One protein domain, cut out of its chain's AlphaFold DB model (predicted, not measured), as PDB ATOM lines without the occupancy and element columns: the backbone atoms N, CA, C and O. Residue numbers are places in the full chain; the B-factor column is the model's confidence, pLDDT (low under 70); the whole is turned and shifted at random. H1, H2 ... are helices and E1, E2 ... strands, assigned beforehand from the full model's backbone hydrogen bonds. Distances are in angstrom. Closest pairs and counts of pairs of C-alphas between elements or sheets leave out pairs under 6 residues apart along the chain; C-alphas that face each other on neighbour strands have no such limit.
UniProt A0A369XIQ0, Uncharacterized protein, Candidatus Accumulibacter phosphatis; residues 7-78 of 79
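This is residues 7 to 78 of the 79 residues of an uncharacterized protein of Candidatus Accumulibacter phosphatis (UniProt A0A369XIQ0). One strongly twisted sheet of five strands curls like part of a barrel, left open between its edge strands E1 and E2, with the short helix H1 on the open side, where it only grazes the sheet. The long stretch of residues 29 to 41, with no named element, leads from one edge strand to the other. The printed part has 72 residues, with one named helix and five named strands in the order H1 E1 E2 E3 E4 E5; the mixed sheet runs E1 E5 E4 E3 E2. The class is mostly strand, though under half of the residues, 32 of 72, are in named elements. The whole is compact and rounded, with a radius of gyration of the C-alphas of 11.0 A and spans of 29 by 26 by 19 A.

H1, residues 9 to 13, begins at C-alpha 9 at (33.914, 114.949, 8.498) and is 6.3 A long. E1, residues 24 to 28, measures 14.0 A. E2, residues 42 to 45, is 9.7 A long and starts at C-alpha 42 at (47.494, 118.680, 19.031). E3, residues 53 to 59, is the longest strand by residues and measures 16.8 A. E4, residues 62 to 67, measures 16.6 A. E5, residues 73 to 77, measures 13.0 A and ends at C-alpha 77 at (41.275, 105.123, 23.632).

H1 only grazes the sheet, with its residues 9 to 12; its O i to N i+4 pair is within hydrogen-bond range. Residues 18 to 19 pair antiparallel with residues 25 to 26 of E1. E1 is an edge strand and parallel to E5, at 23 degrees, with N 25 and O 73 2.9 A apart. E2, the other edge strand, forms a hairpin with E3, antiparallel at 133 degrees, with N 53 and O 43 2.8 A apart. E3 and E4 are a hairpin at 156 degrees, with N 56 and O 64 2.8 A apart. E4 and E5 are a hairpin at 159 degrees, with N 65 and O 74 2.8 A apart. E2 E3 E4 E5 form a meander, each strand the antiparallel neighbour of the one before. E1 and E2 are apart.

The C-alphas of Pro 22 and Gly 37, the two farthest apart, are 30.2 A from each other. The link from E1 to E2 is long, with 13 residues. The links from E3 to E4 and from E4 to E5 are tight. The printed part has no cut, its mean pLDDT is 93.8, and no printed residue is under 70.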
ATOM      1  N   ILE A   7      41.552 115.153  11.779       92.88
ATOM      2  CA  ILE A   7      40.193 114.594  11.792       92.88
ATOM      3  C   ILE A   7      39.277 115.452  10.924       92.88
ATOM      4  O   ILE A   7      39.113 116.647  11.178       92.88
ATOM      5  N   THR A   8      38.617 114.848   9.946       93.50
ATOM      6  CA  THR A   8      37.639 115.521   9.085       93.50
ATOM      7  C   THR A   8      36.236 114.951   9.277       93.50
ATOM      8  O   THR A   8      36.046 113.976  10.003       93.50
ATOM      9  N   HIS A   9      35.245 115.551   8.614       90.62
ATOM     10  CA  HIS A   9      33.914 114.949   8.498       90.62
ATOM     11  C   HIS A   9      33.988 113.561   7.838       90.62
ATOM     12  O   HIS A   9      33.386 112.629   8.352       90.62
ATOM     13  N   ASP A  10      34.852 113.370   6.832       92.31
ATOM     14  CA  ASP A  10      35.081 112.048   6.226       92.31
ATOM     15  C   ASP A  10      35.622 111.023   7.232       92.31
ATOM     16  O   ASP A  10      35.315 109.836   7.141       92.31
ATOM     17  N   SER A  11      36.425 111.449   8.216       91.12
ATOM     18  CA  SER A  11      36.872 110.565   9.302       91.12
ATOM     19  C   SER A  11      35.702 110.080  10.160       91.12
ATOM     20  O   SER A  11      35.754 108.976  10.695       91.12
ATOM     21  N   VAL A  12      34.649 110.891  10.286       90.69
ATOM     22  CA  VAL A  12      33.416 110.509  10.981       90.69
ATOM     23  C   VAL A  12      32.579 109.579  10.107       90.69
ATOM     24  O   VAL A  12      32.178 108.511  10.560       90.69
ATOM     25  N   ASP A  13      32.390 109.934   8.838       90.56
ATOM     26  CA  ASP A  13      31.556 109.170   7.902       90.56
ATOM     27  C   ASP A  13      32.147 107.786   7.582       90.56
ATOM     28  O   ASP A  13      31.415 106.814   7.400       90.56
ATOM     29  N   SER A  14      33.479 107.670   7.567       90.12
ATOM     30  CA  SER A  14      34.198 106.396   7.402       90.12
ATOM     31  C   SER A  14      34.271 105.549   8.678       90.12
ATOM     32  O   SER A  14      34.763 104.421   8.628       90.12
ATOM     33  N   GLY A  15      33.800 106.067   9.816       89.81
ATOM     34  CA  GLY A  15      33.796 105.364  11.100       89.81
ATOM     35  C   GLY A  15      35.136 105.345  11.841       89.81
ATOM     36  O   GLY A  15      35.222 104.728  12.899       89.81
ATOM     37  N   VAL A  16      36.168 106.040  11.344       91.50
ATOM     38  CA  VAL A  16      37.448 106.209  12.061       91.50
ATOM     39  C   VAL A  16      37.221 106.947  13.381       91.50
ATOM     40  O   VAL A  16      37.787 106.583  14.411       91.50
ATOM     41  N   VAL A  17      36.368 107.970  13.368       94.38
ATOM     42  CA  VAL A  17      35.952 108.714  14.557       94.38
ATOM     43  C   VAL A  17      34.455 108.526  14.750       94.38
ATOM     44  O   VAL A  17      33.648 108.946  13.930       94.38
ATOM     45  N   SER A  18      34.063 107.924  15.862       95.31
ATOM     46  CA  SER A  18      32.658 107.734  16.209       95.31
ATOM     47  C   SER A  18      32.130 108.923  17.005       95.31
ATOM     48  O   SER A  18      32.812 109.468  17.869       95.31
ATOM     49  N   ARG A  19      30.888 109.328  16.748       92.81
ATOM     50  CA  ARG A  19      30.210 110.373  17.523       92.81
ATOM     51  C   ARG A  19      29.396 109.727  18.641       92.81
ATOM     52  O   ARG A  19      28.432 109.025  18.351       92.81
ATOM     53  N   SER A  20      29.765 109.957  19.901       89.19
ATOM     54  CA  SER A  20      29.020 109.423  21.051       89.19
ATOM     55  C   SER A  20      27.841 110.317  21.443       89.19
ATOM     56  O   SER A  20      26.808 109.809  21.868       89.19
ATOM     57  N   ASP A  21      27.968 111.637  21.273       90.25
ATOM     58  CA  ASP A  21      26.883 112.610  21.443       90.25
ATOM     59  C   ASP A  21      27.150 113.885  20.602       90.25
ATOM     60  O   ASP A  21      28.136 113.936  19.860       90.25
ATOM     61  N   PRO A  22      26.296 114.930  20.639       89.31
ATOM     62  CA  PRO A  22      26.477 116.098  19.790       89.31
ATOM     63  C   PRO A  22      27.836 116.801  19.893       89.31
ATOM     64  O   PRO A  22      28.254 117.401  18.900       89.31
ATOM     65  N   LEU A  23      28.504 116.726  21.045       94.06
ATOM     66  CA  LEU A  23      29.766 117.407  21.338       94.06
ATOM     67  C   LEU A  23      30.911 116.443  21.663       94.06
ATOM     68  O   LEU A  23      32.047 116.894  21.781       94.06
ATOM     69  N   ASN A  24      30.650 115.146  21.792       95.25
ATOM     70  CA  ASN A  24      31.659 114.157  22.139       95.25
ATOM     71  C   ASN A  24      31.895 113.170  20.999       95.25
ATOM     72  O   ASN A  24      30.975 112.569  20.437       95.25
ATOM     73  N   TYR A  25      33.176 112.997  20.701       96.50
ATOM     74  CA  TYR A  25      33.691 112.064  19.718       96.50
ATOM     75  C   TYR A  25      34.643 111.087  20.395       96.50
ATOM     76  O   TYR A  25      35.324 111.429  21.366       96.50
ATOM     77  N   VAL A  26      34.702 109.873  19.867       97.12
ATOM     78  CA  VAL A  26      35.569 108.806  20.347       97.12
ATOM     79  C   VAL A  26      36.280 108.136  19.179       97.12
ATOM     80  O   VAL A  26      35.739 108.042  18.080       97.12
ATOM     81  N   THR A  27      37.508 107.690  19.399       96.50
ATOM     82  CA  THR A  27      38.293 106.935  18.415       96.50
ATOM     83  C   THR A  27      39.356 106.108  19.134       96.50
ATOM     84  O   THR A  27      39.568 106.282  20.335       96.50
ATOM     85  N   GLU A  28      40.029 105.241  18.393       95.62
ATOM     86  CA  GLU A  28      41.160 104.446  18.862       95.62
ATOM     87  C   GLU A  28      42.479 105.094  18.418       95.62
ATOM     88  O   GLU A  28      42.565 105.718  17.351       95.62
ATOM     89  N   ALA A  29      43.528 104.955  19.228       94.19
ATOM     90  CA  ALA A  29      44.852 105.483  18.911       94.19
ATOM     91  C   ALA A  29      45.403 104.868  17.612       94.19
ATOM     92  O   ALA A  29      45.964 105.588  16.775       94.19
ATOM     93  N   SER A  30      45.182 103.568  17.400       93.19
ATOM     94  CA  SER A  30      45.575 102.863  16.176       93.19
ATOM     95  C   SER A  30      44.861 103.387  14.922       93.19
ATOM     96  O   SER A  30      45.503 103.596  13.886       93.19
ATOM     97  N   ALA A  31      43.562 103.689  15.015       92.31
ATOM     98  CA  ALA A  31      42.754 104.228  13.917       92.31
ATOM     99  C   ALA A  31      43.262 105.609  13.465       92.31
ATOM    100  O   ALA A  31      43.271 105.933  12.275       92.31
ATOM    101  N   MET A  32      43.781 106.383  14.420       90.50
ATOM    102  CA  MET A  32      44.432 107.675  14.208       90.50
ATOM    103  C   MET A  32      45.927 107.571  13.867       90.50
ATOM    104  O   MET A  32      46.584 108.598  13.674       90.50
ATOM    105  N   ARG A  33      46.467 106.347  13.765       91.56
ATOM    106  CA  ARG A  33      47.877 106.035  13.473       91.56
ATOM    107  C   ARG A  33      48.856 106.672  14.458       91.56
ATOM    108  O   ARG A  33      49.914 107.162  14.060       91.56
ATOM    109  N   PHE A  34      48.501 106.699  15.739       90.69
ATOM    110  CA  PHE A  34      49.426 107.153  16.772       90.69
ATOM    111  C   PHE A  34      50.568 106.143  16.903       90.69
ATOM    112  O   PHE A  34      50.354 104.933  16.924       90.69
ATOM    113  N   GLU A  35      51.801 106.641  16.972       88.69
ATOM    114  CA  GLU A  35      52.955 105.784  17.233       88.69
ATOM    115  C   GLU A  35      52.942 105.359  18.713       88.69
ATOM    116  O   GLU A  35      52.708 106.205  19.585       88.69
ATOM    117  N   PRO A  36      53.236 104.086  19.039       86.31
ATOM    118  CA  PRO A  36      53.346 103.647  20.425       86.31
ATOM    119  C   PRO A  36      54.317 104.521  21.226       86.31
ATOM    120  O   PRO A  36      55.430 104.814  20.790       86.31
ATOM    121  N   GLY A  37      53.885 104.958  22.411       86.25
ATOM    122  CA  GLY A  37      54.666 105.852  23.272       86.25
ATOM    123  C   GLY A  37      54.682 107.322  22.832       86.25
ATOM    124  O   GLY A  37      55.294 108.145  23.512       86.25
ATOM    125  N   ARG A  38      53.991 107.683  21.743       86.75
ATOM    126  CA  ARG A  38      53.903 109.059  21.256       86.75
ATOM    127  C   ARG A  38      52.472 109.573  21.297       86.75
ATOM    128  O   ARG A  38      51.619 109.164  20.518       86.75
ATOM    129  N   LEU A  39      52.246 110.562  22.156       90.62
ATOM    130  CA  LEU A  39      50.965 111.245  22.260       90.62
ATOM    131  C   LEU A  39      51.047 112.635  21.609       90.62
ATOM    132  O   LEU A  39      51.794 113.488  22.100       90.62
ATOM    133  N   PRO A  40      50.307 112.904  20.520       93.25
ATOM    134  CA  PRO A  40      50.282 114.226  19.909       93.25
ATOM    135  C   PRO A  40      49.660 115.236  20.881       93.25
ATOM    136  O   PRO A  40      48.566 114.984  21.383       93.25
ATOM    137  N   PRO A  41      50.278 116.403  21.135       95.19
ATOM    138  CA  PRO A  41      49.656 117.439  21.963       95.19
ATOM    139  C   PRO A  41      48.489 118.129  21.242       95.19
ATOM    140  O   PRO A  41      47.662 118.786  21.877       95.19
ATOM    141  N   ARG A  42      48.431 117.996  19.912       96.06
ATOM    142  CA  ARG A  42      47.494 118.680  19.031       96.06
ATOM    143  C   ARG A  42      47.043 117.763  17.894       96.06
ATOM    144  O   ARG A  42      47.851 117.020  17.341       96.06
ATOM    145  N   ILE A  43      45.765 117.855  17.535       96.31
ATOM    146  CA  ILE A  43      45.144 117.164  16.397       96.31
ATOM    147  C   ILE A  43      44.394 118.221  15.577       96.31
ATOM    148  O   ILE A  43      43.574 118.963  16.119       96.31
ATOM    149  N   GLN A  44      44.690 118.340  14.282       96.56
ATOM    150  CA  GLN A  44      43.941 119.235  13.395       96.56
ATOM    151  C   GLN A  44      42.524 118.716  13.190       96.56
ATOM    152  O   GLN A  44      42.290 117.508  13.207       96.56
ATOM    153  N   THR A  45      41.575 119.612  12.935       94.88
ATOM    154  CA  THR A  45      40.241 119.172  12.549       94.88
ATOM    155  C   THR A  45      39.491 120.175  11.689       94.88
ATOM    156  O   THR A  45      39.732 121.374  11.778       94.88
ATOM    157  N   THR A  46      38.561 119.674  10.875       94.94
ATOM    158  CA  THR A  46      37.538 120.490  10.203       94.94
ATOM    159  C   THR A  46      36.177 120.436  10.903       94.94
ATOM    160  O   THR A  46      35.229 121.061  10.435       94.94
ATOM    161  N   LEU A  47      36.060 119.707  12.019       92.12
ATOM    162  CA  LEU A  47      34.831 119.613  12.808       92.12
ATOM    163  C   LEU A  47      34.561 120.920  13.569       92.12
ATOM    164  O   LEU A  47      35.488 121.626  13.971       92.12
ATOM    165  N   GLY A  48      33.287 121.221  13.833       92.06
ATOM    166  CA  GLY A  48      32.888 122.362  14.661       92.06
ATOM    167  C   GLY A  48      33.411 123.701  14.136       92.06
ATOM    168  O   GLY A  48      33.093 124.103  13.022       92.06
ATOM    169  N   ASN A  49      34.210 124.398  14.951       93.94
ATOM    170  CA  ASN A  49      34.782 125.705  14.605       93.94
ATOM    171  C   ASN A  49      36.080 125.621  13.762       93.94
ATOM    172  O   ASN A  49      36.732 126.645  13.553       93.94
ATOM    173  N   GLY A  50      36.494 124.420  13.333       94.12
ATOM    174  CA  GLY A  50      37.721 124.189  12.558       94.12
ATOM    175  C   GLY A  50      39.025 124.461  13.318       94.12
ATOM    176  O   GLY A  50      40.106 124.423  12.732       94.12
ATOM    177  N   GLN A  51      38.950 124.760  14.617       96.75
ATOM    178  CA  GLN A  51      40.121 124.907  15.469       96.75
ATOM    179  C   GLN A  51      40.608 123.535  15.936       96.75
ATOM    180  O   GLN A  51      39.803 122.612  16.102       96.75
ATOM    181  N   PRO A  52      41.918 123.389  16.188       97.12
ATOM    182  CA  PRO A  52      42.498 122.113  16.565       97.12
ATOM    183  C   PRO A  52      41.997 121.619  17.922       97.12
ATOM    184  O   PRO A  52      41.662 122.388  18.826       97.12
ATOM    185  N   PHE A  53      42.041 120.308  18.081       97.50
ATOM    186  CA  PHE A  53      41.931 119.629  19.358       97.50
ATOM    187  C   PHE A  53      43.261 119.715  20.108       97.50
ATOM    188  O   PHE A  53      44.308 119.363  19.563       97.50
ATOM    189  N   ILE A  54      43.217 120.161  21.360       97.50
ATOM    190  CA  ILE A  54      44.374 120.270  22.252       97.50
ATOM    191  C   ILE A  54      44.257 119.204  23.331       97.50
ATOM    192  O   ILE A  54      43.180 119.021  23.903       97.50
ATOM    193  N   LEU A  55      45.350 118.494  23.603       97.19
ATOM    194  CA  LEU A  55      45.408 117.519  24.683       97.19
ATOM    195  C   LEU A  55      45.163 118.228  26.020       97.19
ATOM    196  O   LEU A  55      45.834 119.201  26.352       97.19
ATOM    197  N   THR A  56      44.203 117.728  26.792       97.31
ATOM    198  CA  THR A  56      43.824 118.308  28.094       97.31
ATOM    199  C   THR A  56      44.014 117.349  29.257       97.31
ATOM    200  O   THR A  56      44.205 117.788  30.385       97.31
ATOM    201  N   SER A  57      43.966 116.041  29.000       96.50
ATOM    202  CA  SER A  57      44.168 115.013  30.016       96.50
ATOM    203  C   SER A  57      44.706 113.746  29.368       96.50
ATOM    204  O   SER A  57      44.243 113.349  28.300       96.50
ATOM    205  N   SER A  58      45.622 113.072  30.053       95.50
ATOM    206  CA  SER A  58      46.153 111.767  29.662       95.50
ATOM    207  C   SER A  58      45.985 110.778  30.809       95.50
ATOM    208  O   SER A  58      46.375 111.073  31.938       95.50
ATOM    209  N   ALA A  59      45.423 109.613  30.518       93.69
ATOM    210  CA  ALA A  59      45.319 108.481  31.425       93.69
ATOM    211  C   ALA A  59      45.868 107.221  30.727       93.69
ATOM    212  O   ALA A  59      45.971 107.214  29.501       93.69
ATOM    213  N   PRO A  60      46.192 106.142  31.465       90.19
ATOM    214  CA  PRO A  60      46.755 104.926  30.865       90.19
ATOM    215  C   PRO A  60      45.899 104.303  29.750       90.19
ATOM    216  O   PRO A  60      46.436 103.704  28.822       90.19
ATOM    217  N   HIS A  61      44.575 104.463  29.836       93.12
ATOM    218  CA  HIS A  61      43.610 103.832  28.930       93.12
ATOM    219  C   HIS A  61      42.996 104.792  27.908       93.12
ATOM    220  O   HIS A  61      42.347 104.345  26.968       93.12
ATOM    221  N   CYS A  62      43.138 106.106  28.102       95.06
ATOM    222  CA  CYS A  62      42.578 107.081  27.177       95.06
ATOM    223  C   CYS A  62      43.209 108.468  27.304       95.06
ATOM    224  O   CYS A  62      43.718 108.879  28.351       95.06
ATOM    225  N   PHE A  63      43.089 109.228  26.227       96.19
ATOM    226  CA  PHE A  63      43.569 110.591  26.095       96.19
ATOM    227  C   PHE A  63      42.397 111.491  25.728       96.19
ATOM    228  O   PHE A  63      41.618 111.181  24.828       96.19
ATOM    229  N   LYS A  64      42.250 112.610  26.434       97.50
ATOM    230  CA  LYS A  64      41.152 113.553  26.214       97.50
ATOM    231  C   LYS A  64      41.674 114.821  25.581       97.50
ATOM    232  O   LYS A  64      42.529 115.516  26.141       97.50
ATOM    233  N   TYR A  65      41.073 115.161  24.459       97.81
ATOM    234  CA  TYR A  65      41.319 116.389  23.744       97.81
ATOM    235  C   TYR A  65      40.081 117.275  23.762       97.81
ATOM    236  O   TYR A  65      38.947 116.794  23.766       97.81
ATOM    237  N   ARG A  66      40.302 118.587  23.740       97.69
ATOM    238  CA  ARG A  66      39.236 119.579  23.624       97.69
ATOM    239  C   ARG A  66      39.520 120.526  22.477       97.69
ATOM    240  O   ARG A  66      40.655 120.960  22.296       97.69
ATOM    241  N   GLN A  67      38.484 120.849  21.713       97.12
ATOM    242  CA  GLN A  67      38.586 121.809  20.630       97.12
ATOM    243  C   GLN A  67      38.933 123.192  21.185       97.12
ATOM    244  O   GLN A  67      38.278 123.698  22.102       97.12
ATOM    245  N   HIS A  68      39.976 123.804  20.631       96.25
ATOM    246  CA  HIS A  68      40.413 125.134  21.021       96.25
ATOM    247  C   HIS A  68      39.306 126.162  20.742       96.25
ATOM    248  O   HIS A  68      38.683 126.150  19.679       96.25
ATOM    249  N   PHE A  69      39.010 127.009  21.733       93.69
ATOM    250  CA  PHE A  69      37.855 127.921  21.720       93.69
ATOM    251  C   PHE A  69      36.515 127.242  21.366       93.69
ATOM    252  O   PHE A  69      35.631 127.866  20.779       93.69
ATOM    253  N   GLY A  70      36.363 125.959  21.709       92.19
ATOM    254  CA  GLY A  70      35.183 125.156  21.407       92.19
ATOM    255  C   GLY A  70      34.691 124.315  22.587       92.19
ATOM    256  O   GLY A  70      35.284 124.253  23.676       92.19
ATOM    257  N   CYS A  71      33.555 123.661  22.360       93.75
ATOM    258  CA  CYS A  71      32.922 122.736  23.300       93.75
ATOM    259  C   CYS A  71      33.037 121.268  22.873       93.75
ATOM    260  O   CYS A  71      32.698 120.398  23.668       93.75
ATOM    261  N   ILE A  72      33.547 120.993  21.668       96.88
ATOM    262  CA  ILE A  72      33.740 119.624  21.198       96.88
ATOM    263  C   ILE A  72      34.887 118.961  21.966       96.88
ATOM    264  O   ILE A  72      35.952 119.559  22.171       96.88
ATOM    265  N   GLN A  73      34.671 117.716  22.365       97.31
ATOM    266  CA  GLN A  73      35.647 116.860  23.018       97.31
ATOM    267  C   GLN A  73      35.896 115.612  22.177       97.31
ATOM    268  O   GLN A  73      34.996 115.089  21.521       97.31
ATOM    269  N   LEU A  74      37.135 115.138  22.218       97.25
ATOM    270  CA  LEU A  74      37.560 113.896  21.591       97.25
ATOM    271  C   LEU A  74      38.231 113.023  22.649       97.25
ATOM    272  O   LEU A  74      39.176 113.459  23.308       97.25
ATOM    273  N   VAL A  75      37.761 111.790  22.788       97.62
ATOM    274  CA  VAL A  75      38.410 110.757  23.594       97.62
ATOM    275  C   VAL A  75      39.092 109.775  22.652       97.62
ATOM    276  O   VAL A  75      38.446 109.177  21.800       97.62
ATOM    277  N   VAL A  76      40.400 109.620  22.803       96.88
ATOM    278  CA  VAL A  76      41.187 108.618  22.085       96.88
ATOM    279  C   VAL A  76      41.488 107.495  23.068       96.88
ATOM    280  O   VAL A  76      42.163 107.739  24.069       96.88
ATOM    281  N   TYR A  77      40.958 106.303  22.834       95.88
ATOM    282  CA  TYR A  77      41.275 105.123  23.632       95.88
ATOM    283  C   TYR A  77      42.625 104.542  23.204       95.88
ATOM    284  O   TYR A  77      43.055 104.697  22.063       95.88
ATOM    285  N   ASN A  78      43.342 103.987  24.177       92.38
ATOM    286  CA  ASN A  78      44.636 103.353  23.965       92.38
ATOM    287  C   ASN A  78      44.410 101.846  23.786       92.38
ATOM    288  O   ASN A  78      44.087 101.178  24.773       92.38
TER     289      ASN A  78